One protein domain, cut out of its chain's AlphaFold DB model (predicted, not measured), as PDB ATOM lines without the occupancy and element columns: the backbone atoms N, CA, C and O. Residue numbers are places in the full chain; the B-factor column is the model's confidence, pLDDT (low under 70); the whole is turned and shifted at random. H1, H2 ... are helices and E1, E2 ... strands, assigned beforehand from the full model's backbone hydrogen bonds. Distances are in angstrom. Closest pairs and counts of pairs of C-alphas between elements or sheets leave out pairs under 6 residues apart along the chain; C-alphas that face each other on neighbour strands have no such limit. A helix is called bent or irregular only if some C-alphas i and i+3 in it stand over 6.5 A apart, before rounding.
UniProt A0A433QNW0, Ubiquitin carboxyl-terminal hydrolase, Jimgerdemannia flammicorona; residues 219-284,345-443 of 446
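Overview. This is residues 219 to 284 and 345 to 443 of the 446 residues of the protein "Ubiquitin carboxyl-terminal hydrolase" of Jimgerdemannia flammicorona (UniProt A0A433QNW0). A strongly twisted sheet of seven strands, with the long, bent strand E3 running through it, has helix H1 packed along one face over E3 and E4. Two further helices stay off the sheet: H2 packs on H1, and H3 lies beyond H2, at the opposite end of the domain from the hairpin of E2 and E3. The printed part has 165 residues, with three named helices and then seven named strands along the chain, H1 H2 H3 E1 E2 E3 E4 E5 E6 E7, and its class is mixed. The sheet is branched, its neighbour pairs are antiparallel, and E2 E3 E4 E5 E6 form a meander, each strand the antiparallel neighbour of the one before. The whole is compact, with a radius of gyration of the C-alphas of 16.8 A and spans of 49 by 43 by 36 A.

Arrangement. Residues 219 to 230 hold no named element and lead to H1, residues 231 to 247. H1 touches H2, residues 258 to 264, about perpendicular at 81 degrees; their closest C-alphas, of Val 244 and Tyr 264, are 5.7 A apart. H3, residues 270 to 281, is close to H2 but not clearly touching, the closest C-alphas, of Leu 262 and Tyr 272, being 6.4 A apart, at a steep tilt of 56 degrees, opposite ways. H1 and H3 are apart. Every O i to N i+4 pair is within hydrogen-bond range in H2 and H3, and 11 of 13 are in H1. E1, residues 350 to 355, is an edge strand, antiparallel to E7, residues 434 to 442, with N 353 and O 437 at 2.8 A. E2, residues 371 to 376, is an edge strand and forms a hairpin with E3, residues 379 to 394, where N 374 and O 382 are 2.8 A apart. E2 and E4, residues 400 to 407, lie on one side of E3, and E7 lies on the other side. E3 and E4 form a hairpin, with N 391 and O 403 at 2.9 A; E3 and E7 are antiparallel, with N 387 and O 438 at 2.9 A. E4 forms a hairpin with E5, residues 413 to 417, with N 414 and O 406 at 2.8 A, and E5 one with E6, residues 420 to 424, an edge strand, with N 415 and O 422 at 2.8 A. H1 is on this sheet at a height over the sheet of 8.1 A, over E3 and E4, along the strands at 24 degrees to E3 on the local plane. The closest C-alphas of H1 and E4, of Ser 235 and Ala 404, are 4.6 A apart. H2 and H3 are not on the sheet.

Along the chain. H1 begins at C-alpha 231, (-31.398, 45.957, 38.154), and spans 24.5 A; it has a kink of 33 degrees near residue 240, and is neither bent nor irregular, but only just: C-alphas 239 and 242 are 6.5 A apart. H3 spans 16.1 A, and H2 is shorter. E3, the longest strand, spans 41.1 A and bends by 62 degrees at residue 382, whose C-alpha is at (-58.700, 43.339, 56.613). E4 spans 23.3 A and E7 22.1 A, E7 ending at C-alpha 442, (-56.853, 49.199, 52.608); E1, E2, E5 and E6 are shorter.

Size, cuts and confidence. The two C-alphas farthest apart, of Asp 270 and Asp 378, are 50.9 A apart. Residues 285 to 344 are not printed, and C-alphas 284 and 345 are 33.6 A apart across this cut, in the link from H3 to E1. Of the links that are printed whole, E1 to E2 is long, with 15 residues. Residues 249 to 254 stand free, as do 278 to 284, of which 278 to 281 belong to H3. The mean pLDDT of the printed part is 81.0; 35 residues are under 70, among them 266 to 273, 276 to 284 and 357 to 368.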
ATOM      1  N   ILE A 219     -45.941  61.937  44.091       78.81
ATOM      2  CA  ILE A 219     -44.507  61.823  43.857       78.81
ATOM      3  C   ILE A 219     -44.301  60.752  42.788       78.81
ATOM      4  O   ILE A 219     -44.402  59.555  43.063       78.81
ATOM      5  N   GLN A 220     -44.013  61.196  41.564       88.00
ATOM      6  CA  GLN A 220     -43.601  60.311  40.486       88.00
ATOM      7  C   GLN A 220     -42.329  59.570  40.926       88.00
ATOM      8  O   GLN A 220     -41.368  60.219  41.370       88.00
ATOM      9  N   PRO A 221     -42.288  58.231  40.804       90.88
ATOM     10  CA  PRO A 221     -41.082  57.489  41.119       90.88
ATOM     11  C   PRO A 221     -39.945  57.902  40.192       90.88
ATOM     12  O   PRO A 221     -40.155  58.386  39.078       90.88
ATOM     13  N   ARG A 222     -38.714  57.732  40.668       89.12
ATOM     14  CA  ARG A 222     -37.528  58.152  39.925       89.12
ATOM     15  C   ARG A 222     -36.755  56.966  39.387       89.12
ATOM     16  O   ARG A 222     -36.702  55.896  39.993       89.12
ATOM     17  N   GLY A 223     -36.145  57.205  38.233       92.62
ATOM     18  CA  GLY A 223     -35.243  56.261  37.609       92.62
ATOM     19  C   GLY A 223     -33.980  56.074  38.443       92.62
ATOM     20  O   GLY A 223     -33.449  57.037  38.998       92.62
ATOM     21  N   LEU A 224     -33.493  54.840  38.506       92.62
ATOM     22  CA  LEU A 224     -32.249  54.460  39.167       92.62
ATOM     23  C   LEU A 224     -31.207  54.066  38.126       92.62
ATOM     24  O   LEU A 224     -31.465  53.213  37.282       92.62
ATOM     25  N   LEU A 225     -30.015  54.657  38.193       92.19
ATOM     26  CA  LEU A 225     -28.932  54.289  37.282       92.19
ATOM     27  C   LEU A 225     -28.551  52.818  37.491       92.19
ATOM     28  O   LEU A 225     -28.296  52.385  38.617       92.19
ATOM     29  N   ASN A 226     -28.484  52.051  36.405       91.56
ATOM     30  CA  ASN A 226     -27.973  50.688  36.454       91.56
ATOM     31  C   ASN A 226     -26.442  50.696  36.408       91.56
ATOM     32  O   ASN A 226     -25.840  51.198  35.461       91.56
ATOM     33  N   ILE A 227     -25.805  50.130  37.432       90.62
ATOM     34  CA  ILE A 227     -24.346  50.072  37.569       90.62
ATOM     35  C   ILE A 227     -23.892  48.637  37.250       90.62
ATOM     36  O   ILE A 227     -23.238  47.968  38.050       90.62
ATOM     37  N   GLY A 228     -24.295  48.137  36.079       91.25
ATOM     38  CA  GLY A 228     -24.004  46.784  35.603       91.25
ATOM     39  C   GLY A 228     -25.146  45.804  35.865       91.25
ATOM     40  O   GLY A 228     -26.122  45.776  35.124       91.25
ATOM     41  N   ASN A 229     -25.015  44.977  36.906       88.19
ATOM     42  CA  ASN A 229     -25.988  43.925  37.241       88.19
ATOM     43  C   ASN A 229     -26.853  44.315  38.450       88.19
ATOM     44  O   ASN A 229     -27.166  43.475  39.296       88.19
ATOM     45  N   THR A 230     -27.194  45.601  38.579       91.69
ATOM     46  CA  THR A 230     -27.896  46.133  39.761       91.69
ATOM     47  C   THR A 230     -29.401  46.282  39.562       91.69
ATOM     48  O   THR A 230     -30.072  46.784  40.458       91.69
ATOM     49  N   CYS A 231     -29.962  45.838  38.435       93.94
ATOM     50  CA  CYS A 231     -31.398  45.957  38.154       93.94
ATOM     51  C   CYS A 231     -32.288  45.269  39.210       93.94
ATOM     52  O   CYS A 231     -33.362  45.768  39.552       93.94
ATOM     53  N   TRP A 232     -31.827  44.169  39.816       91.00
ATOM     54  CA  TRP A 232     -32.551  43.514  40.916       91.00
ATOM     55  C   TRP A 232     -32.604  44.392  42.177       91.00
ATOM     56  O   TRP A 232     -33.631  44.445  42.845       91.00
ATOM     57  N   VAL A 233     -31.533  45.137  42.473       90.06
ATOM     58  CA  VAL A 233     -31.517  46.111  43.578       90.06
ATOM     59  C   VAL A 233     -32.428  47.279  43.240       90.06
ATOM     60  O   VAL A 233     -33.227  47.698  44.070       90.06
ATOM     61  N   ASN A 234     -32.320  47.794  42.014       93.38
ATOM     62  CA  ASN A 234     -33.087  48.946  41.562       93.38
ATOM     63  C   ASN A 234     -34.596  48.679  41.664       93.38
ATOM     64  O   ASN A 234     -35.323  49.473  42.260       93.38
ATOM     65  N   SER A 235     -35.052  47.528  41.165       93.81
ATOM     66  CA  SER A 235     -36.459  47.122  41.253       93.81
ATOM     67  C   SER A 235     -36.932  46.954  42.703       93.81
ATOM     68  O   SER A 235     -38.023  47.399  43.053       93.81
ATOM     69  N   ALA A 236     -36.101  46.397  43.587       90.56
ATOM     70  CA  ALA A 236     -36.411  46.307  45.010       90.56
ATOM     71  C   ALA A 236     -36.566  47.676  45.679       90.56
ATOM     72  O   ALA A 236     -37.535  47.920  46.395       90.56
ATOM     73  N   VAL A 237     -35.610  48.577  45.431       90.62
ATOM     74  CA  VAL A 237     -35.611  49.944  45.964       90.62
ATOM     75  C   VAL A 237     -36.854  50.691  45.494       90.62
ATOM     76  O   VAL A 237     -37.530  51.314  46.310       90.62
ATOM     77  N   GLN A 238     -37.186  50.591  44.205       92.88
ATOM     78  CA  GLN A 238     -38.386  51.203  43.636       92.88
ATOM     79  C   GLN A 238     -39.661  50.638  44.265       92.88
ATOM     80  O   GLN A 238     -40.550  51.404  44.629       92.88
ATOM     81  N   LEU A 239     -39.736  49.320  44.476       92.75
ATOM     82  CA  LEU A 239     -40.886  48.691  45.124       92.75
ATOM     83  C   LEU A 239     -41.061  49.136  46.585       92.75
ATOM     84  O   LEU A 239     -42.175  49.422  47.021       92.75
ATOM     85  N   LEU A 240     -39.965  49.240  47.341       89.31
ATOM     86  CA  LEU A 240     -39.983  49.670  48.743       89.31
ATOM     87  C   LEU A 240     -40.212  51.178  48.912       89.31
ATOM     88  O   LEU A 240     -40.599  51.615  50.000       89.31
ATOM     89  N   GLN A 241     -40.020  51.979  47.860       88.06
ATOM     90  CA  GLN A 241     -40.204  53.428  47.916       88.06
ATOM     91  C   GLN A 241     -41.619  53.810  48.373       88.06
ATOM     92  O   GLN A 241     -41.775  54.755  49.144       88.06
ATOM     93  N   SER A 242     -42.642  53.033  48.002       84.69
ATOM     94  CA  SER A 242     -44.025  53.247  48.453       84.69
ATOM     95  C   SER A 242     -44.185  53.153  49.975       84.69
ATOM     96  O   SER A 242     -44.963  53.904  50.561       84.69
ATOM     97  N   ILE A 243     -43.427  52.272  50.638       86.19
ATOM     98  CA  ILE A 243     -43.442  52.135  52.104       86.19
ATOM     99  C   ILE A 243     -42.790  53.357  52.744       86.19
ATOM    100  O   ILE A 243     -43.314  53.922  53.702       86.19
ATOM    101  N   VAL A 244     -41.647  53.778  52.200       84.12
ATOM    102  CA  VAL A 244     -40.873  54.900  52.737       84.12
ATOM    103  C   VAL A 244     -41.626  56.217  52.548       84.12
ATOM    104  O   VAL A 244     -41.758  56.978  53.501       84.12
ATOM    105  N   ASN A 245     -42.213  56.449  51.374       83.31
ATOM    106  CA  ASN A 245     -43.057  57.618  51.121       83.31
ATOM    107  C   ASN A 245     -44.258  57.664  52.070       83.31
ATOM    108  O   ASN A 245     -44.624  58.733  52.548       83.31
ATOM    109  N   HIS A 246     -44.844  56.506  52.385       83.25
ATOM    110  CA  HIS A 246     -45.942  56.441  53.341       83.25
ATOM    111  C   HIS A 246     -45.492  56.748  54.776       83.25
ATOM    112  O   HIS A 246     -46.183  57.469  55.491       83.25
ATOM    113  N   ALA A 247     -44.337  56.226  55.197       81.50
ATOM    114  CA  ALA A 247     -43.798  56.441  56.540       81.50
ATOM    115  C   ALA A 247     -43.303  57.882  56.777       81.50
ATOM    116  O   ALA A 247     -43.305  58.339  57.917       81.50
ATOM    117  N   TYR A 248     -42.898  58.592  55.718       80.81
ATOM    118  CA  TYR A 248     -42.323  59.943  55.769       80.81
ATOM    119  C   TYR A 248     -43.124  60.946  54.922       80.81
ATOM    120  O   TYR A 248     -42.551  61.759  54.197       80.81
ATOM    121  N   ARG A 249     -44.458  60.848  54.972       74.50
ATOM    122  CA  ARG A 249     -45.370  61.686  54.174       74.50
ATOM    123  C   ARG A 249     -45.318  63.162  54.568       74.50
ATOM    124  O   ARG A 249     -45.393  64.030  53.706       74.50
ATOM    125  N   GLU A 250     -45.167  63.428  55.859       76.19
ATOM    126  CA  GLU A 250     -44.956  64.775  56.380       76.19
ATOM    127  C   GLU A 250     -43.489  65.189  56.174       76.19
ATOM    128  O   GLU A 250     -42.604  64.335  56.307       76.19
ATOM    129  N   PRO A 251     -43.192  66.477  55.912       57.44
ATOM    130  CA  PRO A 251     -41.846  67.043  56.012       57.44
ATOM    131  C   PRO A 251     -41.399  67.044  57.487       57.44
ATOM    132  O   PRO A 251     -41.305  68.073  58.147       57.44
ATOM    133  N   GLY A 252     -41.208  65.846  58.030       62.16
ATOM    134  CA  GLY A 252     -40.813  65.583  59.400       62.16
ATOM    135  C   GLY A 252     -39.297  65.671  59.595       62.16
ATOM    136  O   GLY A 252     -38.572  66.124  58.703       62.16
ATOM    137  N   PRO A 253     -38.796  65.242  60.770       59.47
ATOM    138  CA  PRO A 253     -37.385  65.343  61.114       59.47
ATOM    139  C   PRO A 253     -36.514  64.677  60.051       59.47
ATOM    140  O   PRO A 253     -36.889  63.655  59.470       59.47
ATOM    141  N   ALA A 254     -35.345  65.272  59.804       76.38
ATOM    142  CA  ALA A 254     -34.384  64.790  58.825       76.38
ATOM    143  C   ALA A 254     -34.214  63.267  58.931       76.38
ATOM    144  O   ALA A 254     -33.925  62.733  60.005       76.38
ATOM    145  N   ILE A 255     -34.400  62.561  57.811       79.25
ATOM    146  CA  ILE A 255     -34.129  61.126  57.733       79.25
ATOM    147  C   ILE A 255     -32.618  60.953  57.911       79.25
ATOM    148  O   ILE A 255     -31.842  61.140  56.972       79.25
ATOM    149  N   ASN A 256     -32.204  60.676  59.145       81.62
ATOM    150  CA  ASN A 256     -30.795  60.566  59.523       81.62
ATOM    151  C   ASN A 256     -30.202  59.217  59.117       81.62
ATOM    152  O   ASN A 256     -28.999  59.117  58.885       81.62
ATOM    153  N   ASP A 257     -31.045  58.189  58.999       81.19
ATOM    154  CA  ASP A 257     -30.617  56.892  58.506       81.19
ATOM    155  C   ASP A 257     -30.256  56.997  57.011       81.19
ATOM    156  O   ASP A 257     -31.114  57.348  56.192       81.19
ATOM    157  N   PRO A 258     -29.002  56.715  56.621       74.00
ATOM    158  CA  PRO A 258     -28.548  56.907  55.250       74.00
ATOM    159  C   PRO A 258     -29.245  55.968  54.263       74.00
ATOM    160  O   PRO A 258     -29.393  56.334  53.099       74.00
ATOM    161  N   VAL A 259     -29.701  54.790  54.705       73.62
ATOM    162  CA  VAL A 259     -30.411  53.814  53.871       73.62
ATOM    163  C   VAL A 259     -31.838  54.282  53.630       73.62
ATOM    164  O   VAL A 259     -32.277  54.339  52.484       73.62
ATOM    165  N   LEU A 260     -32.549  54.697  54.677       76.88
ATOM    166  CA  LEU A 260     -33.899  55.243  54.536       76.88
ATOM    167  C   LEU A 260     -33.893  56.554  53.760       76.88
ATOM    168  O   LEU A 260     -34.771  56.763  52.929       76.88
ATOM    169  N   LYS A 261     -32.884  57.406  53.966       80.56
ATOM    170  CA  LYS A 261     -32.706  58.635  53.189       80.56
ATOM    171  C   LYS A 261     -32.490  58.311  51.717       80.56
ATOM    172  O   LYS A 261     -33.079  58.949  50.852       80.56
ATOM    173  N   LEU A 262     -31.682  57.299  51.426       75.38
ATOM    174  CA  LEU A 262     -31.429  56.821  50.073       75.38
ATOM    175  C   LEU A 262     -32.691  56.243  49.422       75.38
ATOM    176  O   LEU A 262     -32.967  56.578  48.275       75.38
ATOM    177  N   LEU A 263     -33.498  55.461  50.139       78.50
ATOM    178  CA  LEU A 263     -34.781  54.960  49.629       78.50
ATOM    179  C   LEU A 263     -35.803  56.081  49.426       78.50
ATOM    180  O   LEU A 263     -36.445  56.139  48.381       78.50
ATOM    181  N   TYR A 264     -35.914  57.000  50.388       78.31
ATOM    182  CA  TYR A 264     -36.815  58.152  50.329       78.31
ATOM    183  C   TYR A 264     -36.488  59.047  49.135       78.31
ATOM    184  O   TYR A 264     -37.355  59.413  48.344       78.31
ATOM    185  N   LEU A 265     -35.201  59.342  48.940       77.56
ATOM    186  CA  LEU A 265     -34.743  60.121  47.798       77.56
ATOM    187  C   LEU A 265     -34.870  59.362  46.468       77.56
ATOM    188  O   LEU A 265     -34.685  59.985  45.420       77.56
ATOM    189  N   GLY A 266     -35.186  58.063  46.490       69.19
ATOM    190  CA  GLY A 266     -35.240  57.206  45.311       69.19
ATOM    191  C   GLY A 266     -33.858  57.035  44.691       69.19
ATOM    192  O   GLY A 266     -33.685  57.288  43.505       69.19
ATOM    193  N   GLY A 267     -32.850  56.726  45.510       63.03
ATOM    194  CA  GLY A 267     -31.473  56.480  45.080       63.03
ATOM    195  C   GLY A 267     -30.749  57.690  44.480       63.03
ATOM    196  O   GLY A 267     -29.810  57.513  43.707       63.03
ATOM    197  N   ARG A 268     -31.154  58.930  44.801       61.94
ATOM    198  CA  ARG A 268     -30.433  60.126  44.326       61.94
ATOM    199  C   ARG A 268     -29.021  60.221  44.903       61.94
ATOM    200  O   ARG A 268     -28.772  59.898  46.063       61.94
ATOM    201  N   GLY A 269     -28.155  60.834  44.101       60.84
ATOM    202  CA  GLY A 269     -26.830  61.285  44.503       60.84
ATOM    203  C   GLY A 269     -25.750  60.224  44.330       60.84
ATOM    204  O   GLY A 269     -26.005  59.023  44.240       60.84
ATOM    205  N   ASP A 270     -24.508  60.691  44.325       62.34
ATOM    206  CA  ASP A 270     -23.313  59.850  44.399       62.34
ATOM    207  C   ASP A 270     -23.345  58.899  45.612       62.34
ATOM    208  O   ASP A 270     -22.756  57.818  45.566       62.34
ATOM    209  N   GLY A 271     -24.086  59.265  46.662       67.75
ATOM    210  CA  GLY A 271     -24.367  58.455  47.840       67.75
ATOM    211  C   GLY A 271     -24.951  57.075  47.530       67.75
ATOM    212  O   GLY A 271     -24.488  56.110  48.128       67.75
ATOM    213  N   TYR A 272     -25.880  56.936  46.573       69.06
ATOM    214  CA  TYR A 272     -26.451  55.629  46.200       69.06
ATOM    215  C   TYR A 272     -25.404  54.696  45.598       69.06
ATOM    216  O   TYR A 272     -25.191  53.583  46.076       69.06
ATOM    217  N   VAL A 273     -24.682  55.199  44.597       65.81
ATOM    218  CA  VAL A 273     -23.607  54.473  43.912       65.81
ATOM    219  C   VAL A 273     -22.501  54.097  44.903       65.81
ATOM    220  O   VAL A 273     -22.043  52.953  44.925       65.81
ATOM    221  N   LYS A 274     -22.083  55.046  45.751       73.75
ATOM    222  CA  LYS A 274     -21.066  54.834  46.792       73.75
ATOM    223  C   LYS A 274     -21.538  53.825  47.837       73.75
ATOM    224  O   LYS A 274     -20.740  52.982  48.238       73.75
ATOM    225  N   TYR A 275     -22.801  53.883  48.257       70.00
ATOM    226  CA  TYR A 275     -23.378  52.958  49.228       70.00
ATOM    227  C   TYR A 275     -23.451  51.539  48.672       70.00
ATOM    228  O   TYR A 275     -22.925  50.630  49.303       70.00
ATOM    229  N   LEU A 276     -23.997  51.347  47.465       64.44
ATOM    230  CA  LEU A 276     -24.016  50.033  46.822       64.44
ATOM    231  C   LEU A 276     -22.604  49.483  46.648       64.44
ATOM    232  O   LEU A 276     -22.337  48.342  47.009       64.44
ATOM    233  N   ARG A 277     -21.666  50.308  46.173       67.62
ATOM    234  CA  ARG A 277     -20.269  49.893  46.026       67.62
ATOM    235  C   ARG A 277     -19.649  49.498  47.372       67.62
ATOM    236  O   ARG A 277     -18.951  48.496  47.431       67.62
ATOM    237  N   ARG A 278     -19.915  50.236  48.458       69.56
ATOM    238  CA  ARG A 278     -19.463  49.879  49.817       69.56
ATOM    239  C   ARG A 278     -20.098  48.581  50.307       69.56
ATOM    240  O   ARG A 278     -19.379  47.740  50.828       69.56
ATOM    241  N   LEU A 279     -21.400  48.407  50.103       60.09
ATOM    242  CA  LEU A 279     -22.138  47.210  50.495       60.09
ATOM    243  C   LEU A 279     -21.608  45.961  49.779       60.09
ATOM    244  O   LEU A 279     -21.385  44.943  50.421       60.09
ATOM    245  N   PHE A 280     -21.355  46.049  48.471       55.53
ATOM    246  CA  PHE A 280     -20.809  44.936  47.691       55.53
ATOM    247  C   PHE A 280     -19.316  44.678  47.959       55.53
ATOM    248  O   PHE A 280     -18.867  43.544  47.813       55.53
ATOM    249  N   ASN A 281     -18.550  45.697  48.364       57.97
ATOM    250  CA  ASN A 281     -17.116  45.567  48.648       57.97
ATOM    251  C   ASN A 281     -16.800  45.194  50.105       57.97
ATOM    252  O   ASN A 281     -15.709  44.692  50.382       57.97
ATOM    253  N   ALA A 282     -17.711  45.444  51.045       47.75
ATOM    254  CA  ALA A 282     -17.571  44.977  52.415       47.75
ATOM    255  C   ALA A 282     -17.674  43.444  52.408       47.75
ATOM    256  O   ALA A 282     -18.757  42.896  52.229       47.75
ATOM    257  N   LYS A 283     -16.534  42.747  52.561       39.62
ATOM    258  CA  LYS A 283     -16.467  41.283  52.722       39.62
ATOM    259  C   LYS A 283     -17.426  40.861  53.836       39.62
ATOM    260  O   LYS A 283     -17.107  40.970  55.017       39.62
ATOM    261  N   SER A 284     -18.601  40.384  53.465       33.56
ATOM    262  CA  SER A 284     -19.645  40.000  54.398       33.56
ATOM    263  C   SER A 284     -19.273  38.682  55.090       33.56
ATOM    264  O   SER A 284     -19.480  37.598  54.544       33.56
ATOM    265  N   LEU A 345     -51.152  36.750  63.131       74.06
ATOM    266  CA  LEU A 345     -51.571  37.218  64.456       74.06
ATOM    267  C   LEU A 345     -51.994  38.695  64.467       74.06
ATOM    268  O   LEU A 345     -52.631  39.141  65.412       74.06
ATOM    269  N   SER A 346     -51.648  39.453  63.426       83.31
ATOM    270  CA  SER A 346     -51.994  40.870  63.278       83.31
ATOM    271  C   SER A 346     -52.251  41.220  61.814       83.31
ATOM    272  O   SER A 346     -51.931  40.437  60.919       83.31
ATOM    273  N   GLU A 347     -52.826  42.398  61.568       87.06
ATOM    274  CA  GLU A 347     -53.099  42.921  60.229       87.06
ATOM    275  C   GLU A 347     -52.095  44.042  59.897       87.06
ATOM    276  O   GLU A 347     -52.407  45.227  60.094       87.06
ATOM    277  N   PRO A 348     -50.873  43.693  59.449       85.94
ATOM    278  CA  PRO A 348     -49.829  44.668  59.181       85.94
ATOM    279  C   PRO A 348     -50.276  45.666  58.114       85.94
ATOM    280  O   PRO A 348     -51.079  45.373  57.236       85.94
ATOM    281  N   LEU A 349     -49.722  46.872  58.160       87.31
ATOM    282  CA  LEU A 349     -50.050  47.909  57.181       87.31
ATOM    283  C   LEU A 349     -49.578  47.555  55.764       87.31
ATOM    284  O   LEU A 349     -50.183  47.989  54.787       87.31
ATOM    285  N   PHE A 350     -48.511  46.765  55.652       88.06
ATOM    286  CA  PHE A 350     -47.969  46.284  54.390       88.06
ATOM    287  C   PHE A 350     -47.733  44.781  54.464       88.06
ATOM    288  O   PHE A 350     -47.332  44.271  55.508       88.06
ATOM    289  N   VAL A 351     -47.941  44.092  53.346       89.06
ATOM    290  CA  VAL A 351     -47.633  42.668  53.199       89.06
ATOM    291  C   VAL A 351     -46.783  42.484  51.953       89.06
ATOM    292  O   VAL A 351     -47.198  42.861  50.858       89.06
ATOM    293  N   ALA A 352     -45.597  41.907  52.117       87.12
ATOM    294  CA  ALA A 352     -44.747  41.496  51.009       87.12
ATOM    295  C   ALA A 352     -44.865  39.982  50.814       87.12
ATOM    296  O   ALA A 352     -44.624  39.205  51.740       87.12
ATOM    297  N   LEU A 353     -45.227  39.578  49.602       86.06
ATOM    298  CA  LEU A 353     -45.337  38.185  49.201       86.06
ATOM    299  C   LEU A 353     -44.236  37.865  48.204       86.06
ATOM    300  O   LEU A 353     -44.163  38.469  47.132       86.06
ATOM    301  N   ARG A 354     -43.381  36.904  48.543       83.06
ATOM    302  CA  ARG A 354     -42.422  36.345  47.591       83.06
ATOM    303  C   ARG A 354     -43.090  35.195  46.853       83.06
ATOM    304  O   ARG A 354     -43.556  34.254  47.490       83.06
ATOM    305  N   ILE A 355     -43.078  35.264  45.527       78.62
ATOM    306  CA  ILE A 355     -43.575  34.190  44.672       78.62
ATOM    307  C   ILE A 355     -42.380  33.347  44.256       78.62
ATOM    308  O   ILE A 355     -41.459  33.822  43.585       78.62
ATOM    309  N   GLN A 356     -42.373  32.085  44.672       70.12
ATOM    310  CA  GLN A 356     -41.461  31.117  44.088       70.12
ATOM    311  C   GLN A 356     -41.991  30.768  42.694       70.12
ATOM    312  O   GLN A 356     -43.116  30.301  42.546       70.12
ATOM    313  N   ARG A 357     -41.212  31.092  41.655       63.94
ATOM    314  CA  ARG A 357     -41.645  30.918  40.261       63.94
ATOM    315  C   ARG A 357     -42.031  29.463  40.012       63.94
ATOM    316  O   ARG A 357     -41.245  28.558  40.287       63.94
ATOM    317  N   MET A 358     -43.221  29.273  39.453       53.59
ATOM    318  CA  MET A 358     -43.687  27.974  38.988       53.59
ATOM    319  C   MET A 358     -43.263  27.797  37.531       53.59
ATOM    320  O   MET A 358     -43.363  28.729  36.736       53.59
ATOM    321  N   SER A 359     -42.807  26.603  37.168       56.16
ATOM    322  CA  SER A 359     -42.327  26.267  35.820       56.16
ATOM    323  C   SER A 359     -43.448  26.102  34.777       56.16
ATOM    324  O   SER A 359     -43.243  25.440  33.765       56.16
ATOM    325  N   SER A 360     -44.644  26.632  35.040       57.97
ATOM    326  CA  SER A 360     -45.858  26.391  34.256       57.97
ATOM    327  C   SER A 360     -46.327  27.666  33.551       57.97
ATOM    328  O   SER A 360     -46.521  28.701  34.192       57.97
ATOM    329  N   ASP A 361     -46.539  27.571  32.236       56.06
ATOM    330  CA  ASP A 361     -46.984  28.666  31.362       56.06
ATOM    331  C   ASP A 361     -48.457  29.078  31.578       56.06
ATOM    332  O   ASP A 361     -48.872  30.148  31.127       56.06
ATOM    333  N   SER A 362     -49.261  28.276  32.288       58.12
ATOM    334  CA  SER A 362     -50.635  28.632  32.657       58.12
ATOM    335  C   SER A 362     -50.655  29.164  34.083       58.12
ATOM    336  O   SER A 362     -50.525  28.409  35.044       58.12
ATOM    337  N   ASN A 363     -50.763  30.484  34.245       56.44
ATOM    338  CA  ASN A 363     -50.815  31.040  35.590       56.44
ATOM    339  C   ASN A 363     -51.865  32.174  35.706       56.44
ATOM    340  O   ASN A 363     -51.585  33.325  35.353       56.44
ATOM    341  N   PRO A 364     -53.093  31.877  36.183       56.06
ATOM    342  CA  PRO A 364     -54.300  32.718  36.065       56.06
ATOM    343  C   PRO A 364     -54.421  33.868  37.085       56.06
ATOM    344  O   PRO A 364     -55.510  34.361  37.379       56.06
ATOM    345  N   TRP A 365     -53.295  34.386  37.575       60.19
ATOM    346  CA  TRP A 365     -53.221  35.430  38.612       60.19
ATOM    347  C   TRP A 365     -53.821  36.780  38.220       60.19
ATOM    348  O   TRP A 365     -54.051  37.621  39.088       60.19
ATOM    349  N   LEU A 366     -54.083  36.999  36.926       56.97
ATOM    350  CA  LEU A 366     -54.263  38.323  36.325       56.97
ATOM    351  C   LEU A 366     -55.346  39.204  36.974       56.97
ATOM    352  O   LEU A 366     -55.263  40.429  36.880       56.97
ATOM    353  N   ARG A 367     -56.367  38.613  37.607       58.56
ATOM    354  CA  ARG A 367     -57.463  39.373  38.238       58.56
ATOM    355  C   ARG A 367     -57.513  39.258  39.758       58.56
ATOM    356  O   ARG A 367     -57.809  40.250  40.412       58.56
ATOM    357  N   LYS A 368     -57.196  38.090  40.327       63.00
ATOM    358  CA  LYS A 368     -57.303  37.849  41.778       63.00
ATOM    359  C   LYS A 368     -56.159  38.461  42.589       63.00
ATOM    360  O   LYS A 368     -56.299  38.618  43.791       63.00
ATOM    361  N   ALA A 369     -55.043  38.821  41.958       75.19
ATOM    362  CA  ALA A 369     -53.868  39.302  42.680       75.19
ATOM    363  C   ALA A 369     -53.875  40.812  42.971       75.19
ATOM    364  O   ALA A 369     -52.983  41.293  43.663       75.19
ATOM    365  N   GLN A 370     -54.841  41.571  42.438       85.62
ATOM    366  CA  GLN A 370     -54.894  43.025  42.633       85.62
ATOM    367  C   GLN A 370     -55.302  43.421  44.049       85.62
ATOM    368  O   GLN A 370     -54.882  44.470  44.527       85.62
ATOM    369  N   SER A 371     -56.091  42.590  44.719       88.31
ATOM    370  CA  SER A 371     -56.436  42.766  46.120       88.31
ATOM    371  C   SER A 371     -56.774  41.425  46.753       88.31
ATOM    372  O   SER A 371     -57.155  40.479  46.064       88.31
ATOM    373  N   PHE A 372     -56.621  41.326  48.068       86.06
ATOM    374  CA  PHE A 372     -57.053  40.151  48.816       86.06
ATOM    375  C   PHE A 372     -57.694  40.554  50.142       86.06
ATOM    376  O   PHE A 372     -57.447  41.635  50.681       86.06
ATOM    377  N   LYS A 373     -58.527  39.656  50.665       87.62
ATOM    378  CA  LYS A 373     -59.131  39.769  51.991       87.62
ATOM    379  C   LYS A 373     -58.413  38.816  52.936       87.62
ATOM    380  O   LYS A 373     -58.207  37.658  52.594       87.62
ATOM    381  N   LEU A 374     -58.035  39.310  54.106       85.31
ATOM    382  CA  LEU A 374     -57.517  38.506  55.201       85.31
ATOM    383  C   LEU A 374     -58.692  38.059  56.072       85.31
ATOM    384  O   LEU A 374     -59.408  38.902  56.628       85.31
ATOM    385  N   LEU A 375     -58.874  36.744  56.181       84.00
ATOM    386  CA  LEU A 375     -59.851  36.111  57.062       84.00
ATOM    387  C   LEU A 375     -59.148  35.552  58.308       84.00
ATOM    388  O   LEU A 375     -58.005  35.095  58.246       84.00
ATOM    389  N   ARG A 376     -59.828  35.596  59.453       82.31
ATOM    390  CA  ARG A 376     -59.433  34.940  60.704       82.31
ATOM    391  C   ARG A 376     -60.662  34.236  61.247       82.31
ATOM    392  O   ARG A 376     -61.628  34.904  61.588       82.31
ATOM    393  N   ASP A 377     -60.604  32.911  61.321       84.44
ATOM    394  CA  ASP A 377     -61.720  32.069  61.775       84.44
ATOM    395  C   ASP A 377     -63.004  32.402  60.989       84.44
ATOM    396  O   ASP A 377     -64.015  32.804  61.560       84.44
ATOM    397  N   ASP A 378     -62.895  32.381  59.654       83.44
ATOM    398  CA  ASP A 378     -63.937  32.759  58.680       83.44
ATOM    399  C   ASP A 378     -64.477  34.197  58.800       83.44
ATOM    400  O   ASP A 378     -65.352  34.624  58.046       83.44
ATOM    401  N   THR A 379     -63.908  34.994  59.704       85.50
ATOM    402  CA  THR A 379     -64.284  36.386  59.922       85.50
ATOM    403  C   THR A 379     -63.363  37.301  59.129       85.50
ATOM    404  O   THR A 379     -62.139  37.201  59.195       85.50
ATOM    405  N   PHE A 380     -63.946  38.228  58.375       87.94
ATOM    406  CA  PHE A 380     -63.192  39.238  57.642       87.94
ATOM    407  C   PHE A 380     -62.498  40.218  58.595       87.94
ATOM    408  O   PHE A 380     -63.154  40.842  59.424       87.94
ATOM    409  N   VAL A 381     -61.179  40.379  58.447       87.69
ATOM    410  CA  VAL A 381     -60.374  41.233  59.338       87.69
ATOM    411  C   VAL A 381     -59.780  42.440  58.621       87.69
ATOM    412  O   VAL A 381     -59.685  43.526  59.191       87.69
ATOM    413  N   ALA A 382     -59.335  42.269  57.375       89.25
ATOM    414  CA  ALA A 382     -58.700  43.339  56.613       89.25
ATOM    415  C   ALA A 382     -58.746  43.085  55.106       89.25
ATOM    416  O   ALA A 382     -58.712  41.941  54.661       89.25
ATOM    417  N   SER A 383     -58.736  44.161  54.320       91.00
ATOM    418  CA  SER A 383     -58.487  44.117  52.877       91.00
ATOM    419  C   SER A 383     -57.111  44.686  52.565       91.00
ATOM    420  O   SER A 383     -56.605  45.556  53.275       91.00
ATOM    421  N   TYR A 384     -56.519  44.216  51.480       91.31
ATOM    422  CA  TYR A 384     -55.207  44.636  51.020       91.31
ATOM    423  C   TYR A 384     -55.228  44.865  49.521       91.31
ATOM    424  O   TYR A 384     -55.702  44.007  48.784       91.31
ATOM    425  N   ASP A 385     -54.639  45.973  49.084       92.56
ATOM    426  CA  ASP A 385     -54.498  46.326  47.677       92.56
ATOM    427  C   ASP A 385     -53.049  46.185  47.231       92.56
ATOM    428  O   ASP A 385     -52.117  46.575  47.940       92.56
ATOM    429  N   LEU A 386     -52.856  45.656  46.027       93.00
ATOM    430  CA  LEU A 386     -51.562  45.574  45.374       93.00
ATOM    431  C   LEU A 386     -51.075  46.986  45.046       93.00
ATOM    432  O   LEU A 386     -51.695  47.718  44.269       93.00
ATOM    433  N   ILE A 387     -49.931  47.349  45.618       94.00
ATOM    434  CA  ILE A 387     -49.273  48.640  45.391       94.00
ATOM    435  C   ILE A 387     -47.979  48.513  44.592       94.00
ATOM    436  O   ILE A 387     -47.409  49.519  44.180       94.00
ATOM    437  N   GLY A 388     -47.508  47.293  44.343       94.25
ATOM    438  CA  GLY A 388     -46.423  47.063  43.408       94.25
ATOM    439  C   GLY A 388     -45.962  45.618  43.353       94.25
ATOM    440  O   GLY A 388     -46.364  44.793  44.167       94.25
ATOM    441  N   PHE A 389     -45.110  45.307  42.388       94.38
ATOM    442  CA  PHE A 389     -44.476  44.003  42.245       94.38
ATOM    443  C   PHE A 389     -43.185  44.108  41.431       94.38
ATOM    444  O   PHE A 389     -42.966  45.094  40.728       94.38
ATOM    445  N   THR A 390     -42.327  43.096  41.520       93.81
ATOM    446  CA  THR A 390     -41.151  42.958  40.654       93.81
ATOM    447  C   THR A 390     -41.358  41.864  39.623       93.81
ATOM    448  O   THR A 390     -41.934  40.818  39.923       93.81
ATOM    449  N   GLU A 391     -40.847  42.089  38.417       92.75
ATOM    450  CA  GLU A 391     -40.768  41.077  37.367       92.75
ATOM    451  C   GLU A 391     -39.319  40.801  36.983       92.75
ATOM    452  O   GLU A 391     -38.473  41.694  37.016       92.75
ATOM    453  N   HIS A 392     -39.054  39.566  36.568       91.12
ATOM    454  CA  HIS A 392     -37.798  39.148  35.969       91.12
ATOM    455  C   HIS A 392     -37.999  38.785  34.493       91.12
ATOM    456  O   HIS A 392     -38.728  37.848  34.156       91.12
ATOM    457  N   TYR A 393     -37.330  39.516  33.603       90.62
ATOM    458  CA  TYR A 393     -37.255  39.211  32.178       90.62
ATOM    459  C   TYR A 393     -35.962  38.466  31.871       90.62
ATOM    460  O   TYR A 393     -34.877  39.022  31.991       90.62
ATOM    461  N   GLY A 394     -36.068  37.224  31.426       87.50
ATOM    462  CA  GLY A 394     -34.911  36.398  31.107       87.50
ATOM    463  C   GLY A 394     -35.223  34.930  31.335       87.50
ATOM    464  O   GLY A 394     -36.342  34.577  31.713       87.50
ATOM    465  N   SER A 395     -34.235  34.076  31.090       81.56
ATOM    466  CA  SER A 395     -34.336  32.662  31.434       81.56
ATOM    467  C   SER A 395     -34.084  32.452  32.927       81.56
ATOM    468  O   SER A 395     -33.312  33.181  33.547       81.56
ATOM    469  N   ASP A 396     -34.713  31.431  33.508       69.62
ATOM    470  CA  ASP A 396     -34.606  31.133  34.946       69.62
ATOM    471  C   ASP A 396     -33.187  30.752  35.385       69.62
ATOM    472  O   ASP A 396     -32.813  30.941  36.540       69.62
ATOM    473  N   PHE A 397     -32.385  30.254  34.444       67.06
ATOM    474  CA  PHE A 397     -31.014  29.795  34.667       67.06
ATOM    475  C   PHE A 397     -29.961  30.707  34.016       67.06
ATOM    476  O   PHE A 397     -28.782  30.353  33.976       67.06
ATOM    477  N   GLY A 398     -30.369  31.855  33.466       74.75
ATOM    478  CA  GLY A 398     -29.492  32.776  32.745       74.75
ATOM    479  C   GLY A 398     -29.474  34.187  33.322       74.75
ATOM    480  O   GLY A 398     -30.068  34.481  34.356       74.75
ATOM    481  N   GLY A 399     -28.758  35.074  32.628       83.25
ATOM    482  CA  GLY A 399     -28.858  36.508  32.877       83.25
ATOM    483  C   GLY A 399     -30.256  37.015  32.530       83.25
ATOM    484  O   GLY A 399     -30.893  36.529  31.593       83.25
ATOM    485  N   GLY A 400     -30.716  38.011  33.272       90.69
ATOM    486  CA  GLY A 400     -31.996  38.648  33.029       90.69
ATOM    487  C   GLY A 400     -32.039  40.059  33.586       90.69
ATOM    488  O   GLY A 400     -31.055  40.575  34.119       90.69
ATOM    489  N   HIS A 401     -33.188  40.691  33.407       94.31
ATOM    490  CA  HIS A 401     -33.433  42.075  33.754       94.31
ATOM    491  C   HIS A 401     -34.620  42.168  34.697       94.31
ATOM    492  O   HIS A 401     -35.714  41.703  34.377       94.31
ATOM    493  N   TYR A 402     -34.395  42.749  35.869       94.06
ATOM    494  CA  TYR A 402     -35.452  42.970  36.839       94.06
ATOM    495  C   TYR A 402     -36.059  44.353  36.649       94.06
ATOM    496  O   TYR A 402     -35.341  45.341  36.496       94.06
ATOM    497  N   VAL A 403     -37.382  44.421  36.717       95.75
ATOM    498  CA  VAL A 403     -38.135  45.678  36.732       95.75
ATOM    499  C   VAL A 403     -39.071  45.698  37.928       95.75
ATOM    500  O   VAL A 403     -39.448  44.645  38.448       95.75
ATOM    501  N   ALA A 404     -39.488  46.889  38.340       95.81
ATOM    502  CA  ALA A 404     -40.595  47.058  39.269       95.81
ATOM    503  C   ALA A 404     -41.793  47.686  38.560       95.81
ATOM    504  O   ALA A 404     -41.635  48.582  37.735       95.81
ATOM    505  N   ARG A 405     -42.997  47.252  38.918       95.50
ATOM    506  CA  ARG A 405     -44.232  47.981  38.641       95.50
ATOM    507  C   ARG A 405     -44.795  48.475  39.950       95.50
ATOM    508  O   ARG A 405     -45.020  47.671  40.848       95.50
ATOM    509  N   ILE A 406     -45.023  49.774  40.071       95.06
ATOM    510  CA  ILE A 406     -45.500  50.377  41.319       95.06
ATOM    511  C   ILE A 406     -46.694  51.283  41.070       95.06
ATOM    512  O   ILE A 406     -46.776  51.967  40.052       95.06
ATOM    513  N   LYS A 407     -47.622  51.276  42.019       93.31
ATOM    514  CA  LYS A 407     -48.819  52.103  42.037       93.31
ATOM    515  C   LYS A 407     -48.556  53.313  42.923       93.31
ATOM    516  O   LYS A 407     -48.242  53.170  44.105       93.31
ATOM    517  N   SER A 408     -48.675  54.503  42.353       90.12
ATOM    518  CA  SER A 408     -48.664  55.746  43.126       90.12
ATOM    519  C   SER A 408     -49.958  55.922  43.921       90.12
ATOM    520  O   SER A 408     -50.967  55.267  43.657       90.12
ATOM    521  N   GLU A 409     -49.953  56.863  44.866       83.62
ATOM    522  CA  GLU A 409     -51.155  57.220  45.630       83.62
ATOM    523  C   GLU A 409     -52.289  57.758  44.735       83.62
ATOM    524  O   GLU A 409     -53.456  57.595  45.074       83.62
ATOM    525  N   GLY A 410     -51.965  58.310  43.559       85.81
ATOM    526  CA  GLY A 410     -52.938  58.769  42.561       85.81
ATOM    527  C   GLY A 410     -53.540  57.651  41.710       85.81
ATOM    528  O   GLY A 410     -54.128  57.927  40.669       85.81
ATOM    529  N   ASN A 411     -53.351  56.385  42.101       88.75
ATOM    530  CA  ASN A 411     -53.737  55.192  41.341       88.75
ATOM    531  C   ASN A 411     -53.101  55.079  39.941       88.75
ATOM    532  O   ASN A 411     -53.527  54.247  39.141       88.75
ATOM    533  N   ILE A 412     -52.052  55.856  39.660       91.62
ATOM    534  CA  ILE A 412     -51.270  55.752  38.424       91.62
ATOM    535  C   ILE A 412     -50.192  54.692  38.629       91.62
ATOM    536  O   ILE A 412     -49.448  54.748  39.616       91.62
ATOM    537  N   TRP A 413     -50.109  53.744  37.701       94.62
ATOM    538  CA  TRP A 413     -49.066  52.728  37.684       94.62
ATOM    539  C   TRP A 413     -47.832  53.224  36.940       94.62
ATOM    540  O   TRP A 413     -47.935  54.002  35.995       94.62
ATOM    541  N   TYR A 414     -46.665  52.749  37.354       95.25
ATOM    542  CA  TYR A 414     -45.388  53.069  36.734       95.25
ATOM    543  C   TYR A 414     -44.589  51.802  36.475       95.25
ATOM    544  O   TYR A 414     -44.326  51.037  37.404       95.25
ATOM    545  N   ASP A 415     -44.150  51.643  35.233       95.75
ATOM    546  CA  ASP A 415     -43.149  50.666  34.830       95.75
ATOM    547  C   ASP A 415     -41.769  51.266  35.080       95.75
ATOM    548  O   ASP A 415     -41.370  52.253  34.457       95.75
ATOM    549  N   CYS A 416     -41.054  50.680  36.032       96.31
ATOM    550  CA  CYS A 416     -39.767  51.152  36.500       96.31
ATOM    551  C   CYS A 416     -38.677  50.170  36.062       96.31
ATOM    552  O   CYS A 416     -38.490  49.101  36.647       96.31
ATOM    553  N   SER A 417     -37.973  50.537  34.994       96.50
ATOM    554  CA  SER A 417     -36.871  49.777  34.408       96.50
ATOM    555  C   SER A 417     -35.595  50.594  34.541       96.50
ATOM    556  O   SER A 417     -35.258  51.405  33.675       96.50
ATOM    557  N   ASP A 418     -34.911  50.422  35.673       95.62
ATOM    558  CA  ASP A 418     -33.746  51.222  36.046       95.62
ATOM    559  C   ASP A 418     -34.049  52.726  35.947       95.62
ATOM    560  O   ASP A 418     -34.913  53.237  36.662       95.62
ATOM    561  N   GLN A 419     -33.346  53.435  35.062       95.69
ATOM    562  CA  GLN A 419     -33.445  54.875  34.839       95.69
ATOM    563  C   GLN A 419     -34.704  55.289  34.066       95.69
ATOM    564  O   GLN A 419     -35.016  56.477  34.000       95.69
ATOM    565  N   PHE A 420     -35.421  54.327  33.487       96.19
ATOM    566  CA  PHE A 420     -36.610  54.564  32.682       96.19
ATOM    567  C   PHE A 420     -37.862  54.324  33.521       96.19
ATOM    568  O   PHE A 420     -38.131  53.203  33.951       96.19
ATOM    569  N   ILE A 421     -38.624  55.394  33.739       96.12
ATOM    570  CA  ILE A 421     -39.902  55.371  34.449       96.12
ATOM    571  C   ILE A 421     -40.993  55.746  33.459       96.12
ATOM    572  O   ILE A 421     -40.993  56.859  32.934       96.12
ATOM    573  N   ILE A 422     -41.922  54.828  33.217       95.31
ATOM    574  CA  ILE A 422     -42.990  55.013  32.237       95.31
ATOM    575  C   ILE A 422     -44.333  54.906  32.964       95.31
ATOM    576  O   ILE A 422     -44.623  53.848  33.524       95.31
ATOM    577  N   PRO A 423     -45.161  55.967  32.998       95.25
ATOM    578  CA  PRO A 423     -46.519  55.845  33.510       95.25
ATOM    579  C   PRO A 423     -47.328  54.908  32.607       95.25
ATOM    580  O   PRO A 423     -47.257  54.996  31.382       95.25
ATOM    581  N   THR A 424     -48.128  54.036  33.211       91.75
ATOM    582  CA  THR A 424     -49.042  53.136  32.511       91.75
ATOM    583  C   THR A 424     -50.446  53.234  33.100       91.75
ATOM    584  O   THR A 424     -50.641  53.343  34.312       91.75
ATOM    585  N   SER A 425     -51.449  53.217  32.223       82.56
ATOM    586  CA  SER A 425     -52.868  53.260  32.590       82.56
ATOM    587  C   SER A 425     -53.411  51.896  33.015       82.56
ATOM    588  O   SER A 425     -54.468  51.815  33.635       82.56
ATOM    589  N   SER A 426     -52.699  50.816  32.690       81.81
ATOM    590  CA  SER A 426     -53.101  49.454  33.028       81.81
ATOM    591  C   SER A 426     -51.888  48.588  33.331       81.81
ATOM    592  O   SER A 426     -50.816  48.743  32.743       81.81
ATOM    593  N   ILE A 427     -52.074  47.646  34.248       80.06
ATOM    594  CA  ILE A 427     -51.091  46.605  34.511       80.06
ATOM    595  C   ILE A 427     -51.415  45.394  33.644       80.06
ATOM    596  O   ILE A 427     -52.395  44.689  33.870       80.06
ATOM    597  N   THR A 428     -50.576  45.145  32.645       73.69
ATOM    598  CA  THR A 428     -50.458  43.811  32.056       73.69
ATOM    599  C   THR A 428     -49.216  43.178  32.659       73.69
ATOM    600  O   THR A 428     -48.163  43.805  32.718       73.69
ATOM    601  N   TYR A 429     -49.343  41.970  33.192       72.50
ATOM    602  CA  TYR A 429     -48.215  41.258  33.779       72.50
ATOM    603  C   TYR A 429     -48.257  39.794  33.386       72.50
ATOM    604  O   TYR A 429     -49.325  39.214  33.188       72.50
ATOM    605  N   SER A 430     -47.072  39.206  33.270       73.31
ATOM    606  CA  SER A 430     -46.923  37.767  33.110       73.31
ATOM    607  C   SER A 430     -46.616  37.209  34.488       73.31
ATOM    608  O   SER A 430     -45.541  37.429  35.038       73.31
ATOM    609  N   SER A 431     -47.575  36.496  35.059       67.88
ATOM    610  CA  SER A 431     -47.465  35.845  36.369       67.88
ATOM    611  C   SER A 431     -46.250  34.916  36.472       67.88
ATOM    612  O   SER A 431     -45.634  34.838  37.528       67.88
ATOM    613  N   ALA A 432     -45.812  34.315  35.359       72.81
ATOM    614  CA  ALA A 432     -44.572  33.538  35.272       72.81
ATOM    615  C   ALA A 432     -43.288  34.355  35.534       72.81
ATOM    616  O   ALA A 432     -42.207  33.781  35.665       72.81
ATOM    617  N   ARG A 433     -43.361  35.691  35.582       83.56
ATOM    618  CA  ARG A 433     -42.211  36.593  35.768       83.56
ATOM    619  C   ARG A 433     -42.186  37.272  37.125       83.56
ATOM    620  O   ARG A 433     -41.161  37.861  37.456       83.56
ATOM    621  N   ILE A 434     -43.269  37.207  37.895       86.81
ATOM    622  CA  ILE A 434     -43.358  37.923  39.166       86.81
ATOM    623  C   ILE A 434     -42.448  37.254  40.198       86.81
ATOM    624  O   ILE A 434     -42.538  36.051  40.428       86.81
ATOM    625  N   GLY A 435     -41.571  38.045  40.818       85.19
ATOM    626  CA  GLY A 435     -40.718  37.589  41.921       85.19
ATOM    627  C   GLY A 435     -41.262  37.982  43.294       85.19
ATOM    628  O   GLY A 435     -41.205  37.203  44.245       85.19
ATOM    629  N   MET A 436     -41.798  39.197  43.409       89.38
ATOM    630  CA  MET A 436     -42.317  39.737  44.663       89.38
ATOM    631  C   MET A 436     -43.529  40.622  44.402       89.38
ATOM    632  O   MET A 436     -43.552  41.344  43.413       89.38
ATOM    633  N   MET A 437     -44.499  40.600  45.308       91.62
ATOM    634  CA  MET A 437     -45.669  41.474  45.311       91.62
ATOM    635  C   MET A 437     -45.736  42.217  46.641       91.62
ATOM    636  O   MET A 437     -45.469  41.641  47.693       91.62
ATOM    637  N   LEU A 438     -46.089  43.494  46.595       92.31
ATOM    638  CA  LEU A 438     -46.243  44.347  47.760       92.31
ATOM    639  C   LEU A 438     -47.676  44.853  47.831       92.31
ATOM    640  O   LEU A 438     -48.176  45.500  46.908       92.31
ATOM    641  N   TYR A 439     -48.299  44.604  48.968       92.62
ATOM    642  CA  TYR A 439     -49.654  45.004  49.270       92.62
ATOM    643  C   TYR A 439     -49.675  46.013  50.405       92.62
ATOM    644  O   TYR A 439     -48.839  45.970  51.309       92.62
ATOM    645  N   LYS A 440     -50.664  46.900  50.377       91.94
ATOM    646  CA  LYS A 440     -50.969  47.837  51.453       91.94
ATOM    647  C   LYS A 440     -52.362  47.540  51.982       91.94
ATOM    648  O   LYS A 440     -53.289  47.365  51.196       91.94
ATOM    649  N   LYS A 441     -52.509  47.508  53.303       91.38
ATOM    650  CA  LYS A 441     -53.803  47.385  53.967       91.38
ATOM    651  C   LYS A 441     -54.682  48.557  53.535       91.38
ATOM    652  O   LYS A 441     -54.327  49.718  53.746       91.38
ATOM    653  N   PHE A 442     -55.809  48.241  52.919       86.50
ATOM    654  CA  PHE A 442     -56.853  49.199  52.608       86.50
ATOM    655  C   PHE A 442     -57.820  49.207  53.792       86.50
ATOM    656  O   PHE A 442     -58.269  48.149  54.241       86.50
ATOM    657  N   GLY A 443     -58.054  50.387  54.368       71.44
ATOM    658  CA  GLY A 443     -58.878  50.518  55.566       71.44
ATOM    659  C   GLY A 443     -60.283  49.957  55.349       71.44
ATOM    660  O   GLY A 443     -60.872  50.128  54.285       71.44
TER     661      GLY A 443